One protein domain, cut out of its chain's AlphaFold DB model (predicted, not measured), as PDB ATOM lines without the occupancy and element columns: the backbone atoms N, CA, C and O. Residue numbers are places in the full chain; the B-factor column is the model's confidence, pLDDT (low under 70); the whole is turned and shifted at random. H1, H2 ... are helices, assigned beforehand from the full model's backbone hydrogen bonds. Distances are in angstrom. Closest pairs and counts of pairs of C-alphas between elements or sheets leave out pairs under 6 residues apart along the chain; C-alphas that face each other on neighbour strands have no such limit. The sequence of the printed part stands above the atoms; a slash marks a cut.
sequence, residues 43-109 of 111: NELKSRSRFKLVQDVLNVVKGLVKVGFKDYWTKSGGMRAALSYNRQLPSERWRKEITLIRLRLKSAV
ATOM      1  N   ASN A  43     -19.057 -25.303  41.830       88.88
ATOM      2  CA  ASN A  43     -18.790 -26.721  41.589       88.88
ATOM      3  C   ASN A  43     -17.633 -26.935  40.599       88.88
ATOM      4  O   ASN A  43     -16.842 -27.874  40.757       88.88
ATOM      5  N   GLU A  44     -17.471 -26.040  39.617       90.00
ATOM      6  CA  GLU A  44     -16.311 -26.053  38.725       90.00
ATOM      7  C   GLU A  44     -15.033 -25.712  39.493       90.00
ATOM      8  O   GLU A  44     -14.017 -26.388  39.324       90.00
ATOM      9  N   LEU A  45     -15.075 -24.700  40.366       92.31
ATOM     10  CA  LEU A  45     -13.934 -24.301  41.192       92.31
ATOM     11  C   LEU A  45     -13.508 -25.422  42.142       92.31
ATOM     12  O   LEU A  45     -12.322 -25.748  42.203       92.31
ATOM     13  N   LYS A  46     -14.465 -26.081  42.808       88.94
ATOM     14  CA  LYS A  46     -14.219 -27.266  43.649       88.94
ATOM     15  C   LYS A  46     -13.600 -28.410  42.845       88.94
ATOM     16  O   LYS A  46     -12.694 -29.091  43.319       88.94
ATOM     17  N   SER A  47     -14.049 -28.620  41.609       88.50
ATOM     18  CA  SER A  47     -13.471 -29.640  40.728       88.50
ATOM     19  C   SER A  47     -12.032 -29.305  40.325       88.50
ATOM     20  O   SER A  47     -11.175 -30.191  40.325       88.50
ATOM     21  N   ARG A  48     -11.744 -28.032  40.027       90.19
ATOM     22  CA  ARG A  48     -10.396 -27.545  39.688       90.19
ATOM     23  C   ARG A  48      -9.442 -27.636  40.872       90.19
ATOM     24  O   ARG A  48      -8.315 -28.087  40.694       90.19
ATOM     25  N   SER A  49      -9.883 -27.248  42.067       88.69
ATOM     26  CA  SER A  49      -9.052 -27.307  43.273       88.69
ATOM     27  C   SER A  49      -8.715 -28.748  43.656       88.69
ATOM     28  O   SER A  49      -7.551 -29.047  43.912       88.69
ATOM     29  N   ARG A  50      -9.689 -29.668  43.586       86.38
ATOM     30  CA  ARG A  50      -9.448 -31.109  43.772       86.38
ATOM     31  C   ARG A  50      -8.457 -31.655  42.751       86.38
ATOM     32  O   ARG A  50      -7.526 -32.358  43.125       86.38
ATOM     33  N   PHE A  51      -8.636 -31.316  41.475       88.25
ATOM     34  CA  PHE A  51      -7.726 -31.752  40.417       88.25
ATOM     35  C   PHE A  51      -6.296 -31.262  40.659       88.25
ATOM     36  O   PHE A  51      -5.359 -32.051  40.566       88.25
ATOM     37  N   LYS A  52      -6.140 -29.983  41.026       89.81
ATOM     38  CA  LYS A  52      -4.840 -29.390  41.350       89.81
ATOM     39  C   LYS A  52      -4.173 -30.111  42.521       89.81
ATOM     40  O   LYS A  52      -3.038 -30.541  42.386       89.81
ATOM     41  N   LEU A  53      -4.902 -30.330  43.616       89.06
ATOM     42  CA  LEU A  53      -4.380 -31.022  44.795       89.06
ATOM     43  C   LEU A  53      -3.859 -32.422  44.453       89.06
ATOM     44  O   LEU A  53      -2.738 -32.766  44.817       89.06
ATOM     45  N   VAL A  54      -4.645 -33.225  43.732       88.75
ATOM     46  CA  VAL A  54      -4.225 -34.585  43.354       88.75
ATOM     47  C   VAL A  54      -3.010 -34.543  42.426       88.75
ATOM     48  O   VAL A  54      -2.091 -35.343  42.586       88.75
ATOM     49  N   GLN A  55      -2.976 -33.604  41.478       89.19
ATOM     50  CA  GLN A  55      -1.841 -33.433  40.576       89.19
ATOM     51  C   GLN A  55      -0.561 -33.052  41.331       89.19
ATOM     52  O   GLN A  55       0.493 -33.619  41.048       89.19
ATOM     53  N   ASP A  56      -0.657 -32.134  42.293       89.12
ATOM     54  CA  ASP A  56       0.473 -31.676  43.102       89.12
ATOM     55  C   ASP A  56       1.033 -32.824  43.953       89.12
ATOM     56  O   ASP A  56       2.238 -33.074  43.936       89.12
ATOM     57  N   VAL A  57       0.163 -33.606  44.600       87.12
ATOM     58  CA  VAL A  57       0.566 -34.799  45.366       87.12
ATOM     59  C   VAL A  57       1.250 -35.828  44.467       87.12
ATOM     60  O   VAL A  57       2.339 -36.303  44.784       87.12
ATOM     61  N   LEU A  58       0.650 -36.158  43.321       86.69
ATOM     62  CA  LEU A  58       1.223 -37.145  42.408       86.69
ATOM     63  C   LEU A  58       2.558 -36.680  41.805       86.69
ATOM     64  O   LEU A  58       3.404 -37.516  41.488       86.69
ATOM     65  N   ASN A  59       2.769 -35.371  41.650       87.00
ATOM     66  CA  ASN A  59       4.038 -34.822  41.176       87.00
ATOM     67  C   ASN A  59       5.178 -35.056  42.178       87.00
ATOM     68  O   ASN A  59       6.292 -35.346  41.744       87.00
ATOM     69  N   VAL A  60       4.909 -34.997  43.488       89.19
ATOM     70  CA  VAL A  60       5.908 -35.302  44.532       89.19
ATOM     71  C   VAL A  60       6.353 -36.763  44.451       89.19
ATOM     72  O   VAL A  60       7.540 -37.061  44.529       89.19
ATOM     73  N   VAL A  61       5.417 -37.686  44.212       87.38
ATOM     74  CA  VAL A  61       5.695 -39.133  44.131       87.38
ATOM     75  C   VAL A  61       5.891 -39.642  42.699       87.38
ATOM     76  O   VAL A  61       5.786 -40.840  42.434       87.38
ATOM     77  N   LYS A  62       6.208 -38.759  41.747       82.38
ATOM     78  CA  LYS A  62       6.263 -39.083  40.311       82.38
ATOM     79  C   LYS A  62       7.198 -40.249  39.979       82.38
ATOM     80  O   LYS A  62       6.893 -41.033  39.082       82.38
ATOM     81  N   GLY A  63       8.315 -40.379  40.700       80.94
ATOM     82  CA  GLY A  63       9.244 -41.504  40.545       80.94
ATOM     83  C   GLY A  63       8.582 -42.849  40.850       80.94
ATOM     84  O   GLY A  63       8.657 -43.768  40.039       80.94
ATOM     85  N   LEU A  64       7.845 -42.929  41.960       82.62
ATOM     86  CA  LEU A  64       7.112 -44.130  42.366       82.62
ATOM     87  C   LEU A  64       5.968 -44.444  41.402       82.62
ATOM     88  O   LEU A  64       5.799 -45.593  41.010       82.62
ATOM     89  N   VAL A  65       5.229 -43.427  40.953       81.44
ATOM     90  CA  VAL A  65       4.153 -43.601  39.963       81.44
ATOM     91  C   VAL A  65       4.712 -44.147  38.647       81.44
ATOM     92  O   VAL A  65       4.103 -45.013  38.028       81.44
ATOM     93  N   LYS A  66       5.895 -43.700  38.219       77.31
ATOM     94  CA  LYS A  66       6.528 -44.200  36.993       77.31
ATOM     95  C   LYS A  66       6.922 -45.678  37.096       77.31
ATOM     96  O   LYS A  66       6.821 -46.383  36.099       77.31
ATOM     97  N   VAL A  67       7.353 -46.134  38.273       80.88
ATOM     98  CA  VAL A  67       7.691 -47.545  38.524       80.88
ATOM     99  C   VAL A  67       6.424 -48.388  38.671       80.88
ATOM    100  O   VAL A  67       6.286 -49.400  37.995       80.88
ATOM    101  N   GLY A  68       5.468 -47.946  39.492       76.50
ATOM    102  CA  GLY A  68       4.229 -48.681  39.765       76.50
ATOM    103  C   GLY A  68       3.279 -48.779  38.569       76.50
ATOM    104  O   GLY A  68       2.524 -49.737  38.467       76.50
ATOM    105  N   PHE A  69       3.337 -47.824  37.636       72.38
ATOM    106  CA  PHE A  69       2.543 -47.838  36.403       72.38
ATOM    107  C   PHE A  69       3.389 -48.112  35.150       72.38
ATOM    108  O   PHE A  69       2.983 -47.744  34.045       72.38
ATOM    109  N   LYS A  70       4.566 -48.736  35.300       66.06
ATOM    110  CA  LYS A  70       5.497 -49.009  34.194       66.06
ATOM    111  C   LYS A  70       4.863 -49.858  33.083       66.06
ATOM    112  O   LYS A  70       5.041 -49.530  31.915       66.06
ATOM    113  N   ASP A  71       4.057 -50.853  33.453       68.00
ATOM    114  CA  ASP A  71       3.380 -51.761  32.511       68.00
ATOM    115  C   ASP A  71       1.938 -51.332  32.189       68.00
ATOM    116  O   ASP A  71       1.205 -52.018  31.477       68.00
ATOM    117  N   TYR A  72       1.504 -50.171  32.694       67.38
ATOM    118  CA  TYR A  72       0.159 -49.655  32.461       67.38
ATOM    119  C   TYR A  72       0.077 -48.996  31.075       67.38
ATOM    120  O   TYR A  72       0.089 -47.767  30.929       67.38
ATOM    121  N   TRP A  73       0.035 -49.825  30.030       53.97
ATOM    122  CA  TRP A  73      -0.011 -49.386  28.637       53.97
ATOM    123  C   TRP A  73      -1.381 -48.802  28.281       53.97
ATOM    124  O   TRP A  73      -2.292 -49.477  27.810       53.97
ATOM    125  N   THR A  74      -1.532 -47.497  28.483       64.88
ATOM    126  CA  THR A  74      -2.608 -46.710  27.870       64.88
ATOM    127  C   THR A  74      -1.991 -45.601  27.028       64.88
ATOM    128  O   THR A  74      -0.954 -45.050  27.399       64.88
ATOM    129  N   LYS A  75      -2.652 -45.192  25.931       62.09
ATOM    130  CA  LYS A  75      -2.250 -44.007  25.133       62.09
ATOM    131  C   LYS A  75      -2.051 -42.754  26.007       62.09
ATOM    132  O   LYS A  75      -1.321 -41.837  25.654       62.09
ATOM    133  N   SER A  76      -2.708 -42.695  27.160       64.31
ATOM    134  CA  SER A  76      -2.639 -41.620  28.152       64.31
ATOM    135  C   SER A  76      -1.453 -41.706  29.133       64.31
ATOM    136  O   SER A  76      -1.114 -40.689  29.739       64.31
ATOM    137  N   GLY A  77      -0.805 -42.865  29.284       74.56
ATOM    138  CA  GLY A  77       0.293 -43.103  30.230       74.56
ATOM    139  C   GLY A  77      -0.146 -43.265  31.696       74.56
ATOM    140  O   GLY A  77      -1.218 -42.811  32.106       74.56
ATOM    141  N   GLY A  78       0.716 -43.884  32.511       78.56
ATOM    142  CA  GLY A  78       0.434 -44.250  33.908       78.56
ATOM    143  C   GLY A  78       0.031 -43.093  34.829       78.56
ATOM    144  O   GLY A  78      -0.831 -43.237  35.691       78.56
ATOM    145  N   MET A  79       0.571 -41.897  34.591       80.44
ATOM    146  CA  MET A  79       0.270 -40.712  35.402       80.44
ATOM    147  C   MET A  79      -1.197 -40.265  35.292       80.44
ATOM    148  O   MET A  79      -1.811 -39.869  36.281       80.44
ATOM    149  N   ARG A  80      -1.786 -40.339  34.089       81.44
ATOM    150  CA  ARG A  80      -3.196 -39.972  33.873       81.44
ATOM    151  C   ARG A  80      -4.136 -41.012  34.477       81.44
ATOM    152  O   ARG A  80      -5.200 -40.638  34.964       81.44
ATOM    153  N   ALA A  81      -3.728 -42.282  34.489       80.69
ATOM    154  CA  ALA A  81      -4.452 -43.347  35.174       80.69
ATOM    155  C   ALA A  81      -4.466 -43.122  36.696       80.69
ATOM    156  O   ALA A  81      -5.542 -43.091  37.290       80.69
ATOM    157  N   ALA A  82      -3.305 -42.842  37.299       81.50
ATOM    158  CA  ALA A  82      -3.190 -42.517  38.724       81.50
ATOM    159  C   ALA A  82      -4.055 -41.308  39.119       81.50
ATOM    160  O   ALA A  82      -4.771 -41.333  40.120       81.50
ATOM    161  N   LEU A  83      -4.044 -40.259  38.294       85.19
ATOM    162  CA  LEU A  83      -4.872 -39.070  38.490       85.19
ATOM    163  C   LEU A  83      -6.372 -39.380  38.402       85.19
ATOM    164  O   LEU A  83      -7.142 -38.904  39.234       85.19
ATOM    165  N   SER A  84      -6.789 -40.176  37.412       82.62
ATOM    166  CA  SER A  84      -8.188 -40.586  37.236       82.62
ATOM    167  C   SER A  84      -8.691 -41.399  38.426       82.62
ATOM    168  O   SER A  84      -9.767 -41.107  38.950       82.62
ATOM    169  N   TYR A  85      -7.889 -42.361  38.890       82.25
ATOM    170  CA  TYR A  85      -8.205 -43.187  40.051       82.25
ATOM    171  C   TYR A  85      -8.362 -42.330  41.314       82.25
ATOM    172  O   TYR A  85      -9.388 -42.379  41.990       82.25
ATOM    173  N   ASN A  86      -7.398 -41.447  41.581       80.75
ATOM    174  CA  ASN A  86      -7.408 -40.620  42.789       80.75
ATOM    175  C   ASN A  86      -8.484 -39.527  42.776       80.75
ATOM    176  O   ASN A  86      -8.955 -39.125  43.838       80.75
ATOM    177  N   ARG A  87      -8.909 -39.061  41.594       79.06
ATOM    178  CA  ARG A  87      -9.997 -38.082  41.452       79.06
ATOM    179  C   ARG A  87     -11.367 -38.652  41.832       79.06
ATOM    180  O   ARG A  87     -12.223 -37.883  42.261       79.06
ATOM    181  N   GLN A  88     -11.582 -39.955  41.648       71.50
ATOM    182  CA  GLN A  88     -12.861 -40.621  41.937       71.50
ATOM    183  C   GLN A  88     -13.082 -40.857  43.435       71.50
ATOM    184  O   GLN A  88     -14.211 -41.074  43.867       71.50
ATOM    185  N   LEU A  89     -12.018 -40.801  44.239       65.88
ATOM    186  CA  LEU A  89     -12.116 -41.050  45.667       65.88
ATOM    187  C   LEU A  89     -12.832 -39.888  46.380       65.88
ATOM    188  O   LEU A  89     -12.467 -38.723  46.186       65.88
ATOM    189  N   PRO A  90     -13.821 -40.176  47.249       63.12
ATOM    190  CA  PRO A  90     -14.440 -39.158  48.086       63.12
ATOM    191  C   PRO A  90     -13.381 -38.447  48.937       63.12
ATOM    192  O   PRO A  90     -12.512 -39.095  49.524       63.12
ATOM    193  N   SER A  91     -13.472 -37.120  49.068       62.78
ATOM    194  CA  SER A  91     -12.552 -36.329  49.909       62.78
ATOM    195  C   SER A  91     -12.505 -36.808  51.365       62.78
ATOM    196  O   SER A  91     -11.502 -36.629  52.054       62.78
ATOM    197  N   GLU A  92     -13.580 -37.442  51.831       61.59
ATOM    198  CA  GLU A  92     -13.679 -38.035  53.164       61.59
ATOM    199  C   GLU A  92     -12.800 -39.272  53.344       61.59
ATOM    200  O   GLU A  92     -12.262 -39.483  54.429       61.59
ATOM    201  N   ARG A  93     -12.607 -40.072  52.290       66.75
ATOM    202  CA  ARG A  93     -11.771 -41.274  52.355       66.75
ATOM    203  C   ARG A  93     -10.308 -40.905  52.583       66.75
ATOM    204  O   ARG A  93      -9.690 -41.430  53.500       66.75
ATOM    205  N   TRP A  94      -9.804 -39.924  51.835       64.50
ATOM    206  CA  TRP A  94      -8.454 -39.390  52.025       64.50
ATOM    207  C   TRP A  94      -8.255 -38.775  53.412       64.50
ATOM    208  O   TRP A  94      -7.222 -38.997  54.038       64.50
ATOM    209  N   ARG A  95      -9.253 -38.052  53.944       62.34
ATOM    210  CA  ARG A  95      -9.205 -37.555  55.331       62.34
ATOM    211  C   ARG A  95      -9.088 -38.695  56.340       62.34
ATOM    212  O   ARG A  95      -8.272 -38.599  57.254       62.34
ATOM    213  N   LYS A  96      -9.873 -39.763  56.177       72.25
ATOM    214  CA  LYS A  96      -9.840 -40.929  57.070       72.25
ATOM    215  C   LYS A  96      -8.500 -41.661  56.985       72.25
ATOM    216  O   LYS A  96      -7.905 -41.911  58.025       72.25
ATOM    217  N   GLU A  97      -7.990 -41.918  55.781       72.81
ATOM    218  CA  GLU A  97      -6.704 -42.599  55.573       72.81
ATOM    219  C   GLU A  97      -5.518 -41.782  56.109       72.81
ATOM    220  O   GLU A  97      -4.677 -42.329  56.816       72.81
ATOM    221  N   ILE A  98      -5.479 -40.461  55.892       70.31
ATOM    222  CA  ILE A  98      -4.431 -39.590  56.460       70.31
ATOM    223  C   ILE A  98      -4.494 -39.575  57.993       70.31
ATOM    224  O   ILE A  98      -3.457 -39.619  58.657       70.31
ATOM    225  N   THR A  99      -5.700 -39.527  58.567       71.00
ATOM    226  CA  THR A  99      -5.882 -39.556  60.027       71.00
ATOM    227  C   THR A  99      -5.433 -40.899  60.606       71.00
ATOM    228  O   THR A  99      -4.721 -40.915  61.604       71.00
ATOM    229  N   LEU A 100      -5.762 -42.010  59.941       76.62
ATOM    230  CA  LEU A 100      -5.324 -43.363  60.298       76.62
ATOM    231  C   LEU A 100      -3.804 -43.527  60.216       76.62
ATOM    232  O   LEU A 100      -3.208 -44.072  61.140       76.62
ATOM    233  N   ILE A 101      -3.170 -43.028  59.152       77.06
ATOM    234  CA  ILE A 101      -1.708 -43.047  59.002       77.06
ATOM    235  C   ILE A 101      -1.051 -42.239  60.126       77.06
ATOM    236  O   ILE A 101      -0.107 -42.717  60.748       77.06
ATOM    237  N   ARG A 102      -1.578 -41.049  60.453       74.38
ATOM    238  CA  ARG A 102      -1.109 -40.251  61.599       74.38
ATOM    239  C   ARG A 102      -1.261 -40.985  62.928       74.38
ATOM    240  O   ARG A 102      -0.358 -40.905  63.752       74.38
ATOM    241  N   LEU A 103      -2.384 -41.671  63.136       79.75
ATOM    242  CA  LEU A 103      -2.646 -42.429  64.358       79.75
ATOM    243  C   LEU A 103      -1.656 -43.595  64.503       79.75
ATOM    244  O   LEU A 103      -1.052 -43.747  65.557       79.75
ATOM    245  N   ARG A 104      -1.425 -44.345  63.415       79.38
ATOM    246  CA  ARG A 104      -0.456 -45.455  63.362       79.38
ATOM    247  C   ARG A 104       0.986 -45.007  63.572       79.38
ATOM    248  O   ARG A 104       1.755 -45.725  64.197       79.38
ATOM    249  N   LEU A 105       1.356 -43.840  63.047       77.88
ATOM    250  CA  LEU A 105       2.691 -43.276  63.245       77.88
ATOM    251  C   LEU A 105       2.900 -42.806  64.687       77.88
ATOM    252  O   LEU A 105       3.978 -43.015  65.225       77.88
ATOM    253  N   LYS A 106       1.880 -42.226  65.334       74.19
ATOM    254  CA  LYS A 106       1.958 -41.852  66.755       74.19
ATOM    255  C   LYS A 106       2.116 -43.072  67.664       74.19
ATOM    256  O   LYS A 106       3.024 -43.089  68.480       74.19
ATOM    257  N   SER A 107       1.316 -44.118  67.450       73.50
ATOM    258  CA  SER A 107       1.416 -45.355  68.237       73.50
ATOM    259  C   SER A 107       2.731 -46.117  68.035       73.50
ATOM    260  O   SER A 107       3.077 -46.946  68.861       73.50
ATOM    261  N   ALA A 108       3.447 -45.877  66.932       69.69
ATOM    262  CA  ALA A 108       4.745 -46.497  66.656       69.69
ATOM    263  C   ALA A 108       5.937 -45.731  67.262       69.69
ATOM    264  O   ALA A 108       7.047 -46.245  67.241       69.69
ATOM    265  N   VAL A 109       5.717 -44.505  67.754       70.56
ATOM    266  CA  VAL A 109       6.738 -43.656  68.399       70.56
ATOM    267  C   VAL A 109       6.628 -43.704  69.931       70.56
ATOM    268  O   VAL A 109       7.578 -43.357  70.621       70.56
TER     269      VAL A 109
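What this domain is: This is residues 43 to 109 of the 111 residues of an uncharacterized protein of Pedobacter sp. KBW06 (UniProt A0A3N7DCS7). Three helices form a small, loose body, with the short H2 at the end of the long H1 and H3 folding back obliquely over part of H1; from this body most of H4 sticks out as a helical arm, residues 95 to 109 standing free, of which 95 to 107 belong to H4. The outline is flat, spanning 43 by 34 by 16 A, while the body without the arm spans 34 by 21 by 17 A. The printed part has 67 residues with four named helices, H1, H2, H3 and H4 in chain order, and no named strand: the class is all helix. The whole is loose, with a radius of gyration of the C-alphas of 14.2 A.

Where its parts are: Find C-alpha 43 at (-18.790, -26.721, 41.589); from there H1, residues 43 to 60, runs 26.3 A to C-alpha 60 at (5.908, -35.302, 44.532). Past Val 61 you come to H2, residues 62 to 68, which is 9.8 A long. Residues 69 to 77 then lead to H3, residues 78 to 88, 15.9 A long. After Leu 89 and Pro 90 look for H4, residues 91 to 107, which runs 24.7 A and ends with C-alpha 107 at (1.416, -45.355, 68.237).

How they stand to each other: Start with H1 and look at its residues 50 to 58, with which alone it touches H3. The closest C-alphas are those of Val 54 and Leu 83, 6.6 A apart. The two helices run opposite ways at a steep tilt of 43 degrees. Next look at Leu 58 and Val 65, whose C-alphas, 7.5 A apart, are the closest of H1 and H2. These helices are close but not clearly touching, and about perpendicular at 79 degrees. H2 and H3 touch, and their closest C-alphas are those of Val 65 and Met 79, 6.7 A apart. Their lines are about perpendicular at 84 degrees. H4 touches no helix: it is apart from H1, from H2 and from H3. In H1, H2, H3 and H4 every O i to N i+4 pair is within hydrogen-bond range.

The domain as a whole: Look from Lys 75 to Val 109 for the two C-alphas farthest apart, 44.2 A. The printed part has no cut. The links from H1 to H2 and from H3 to H4 are tight, the link from H2 to H3 is short, and no link is long. The mean pLDDT of the printed part is 77.8, and it is under 70 at residues 70 to 76, residues 89 to 95 and residue 108.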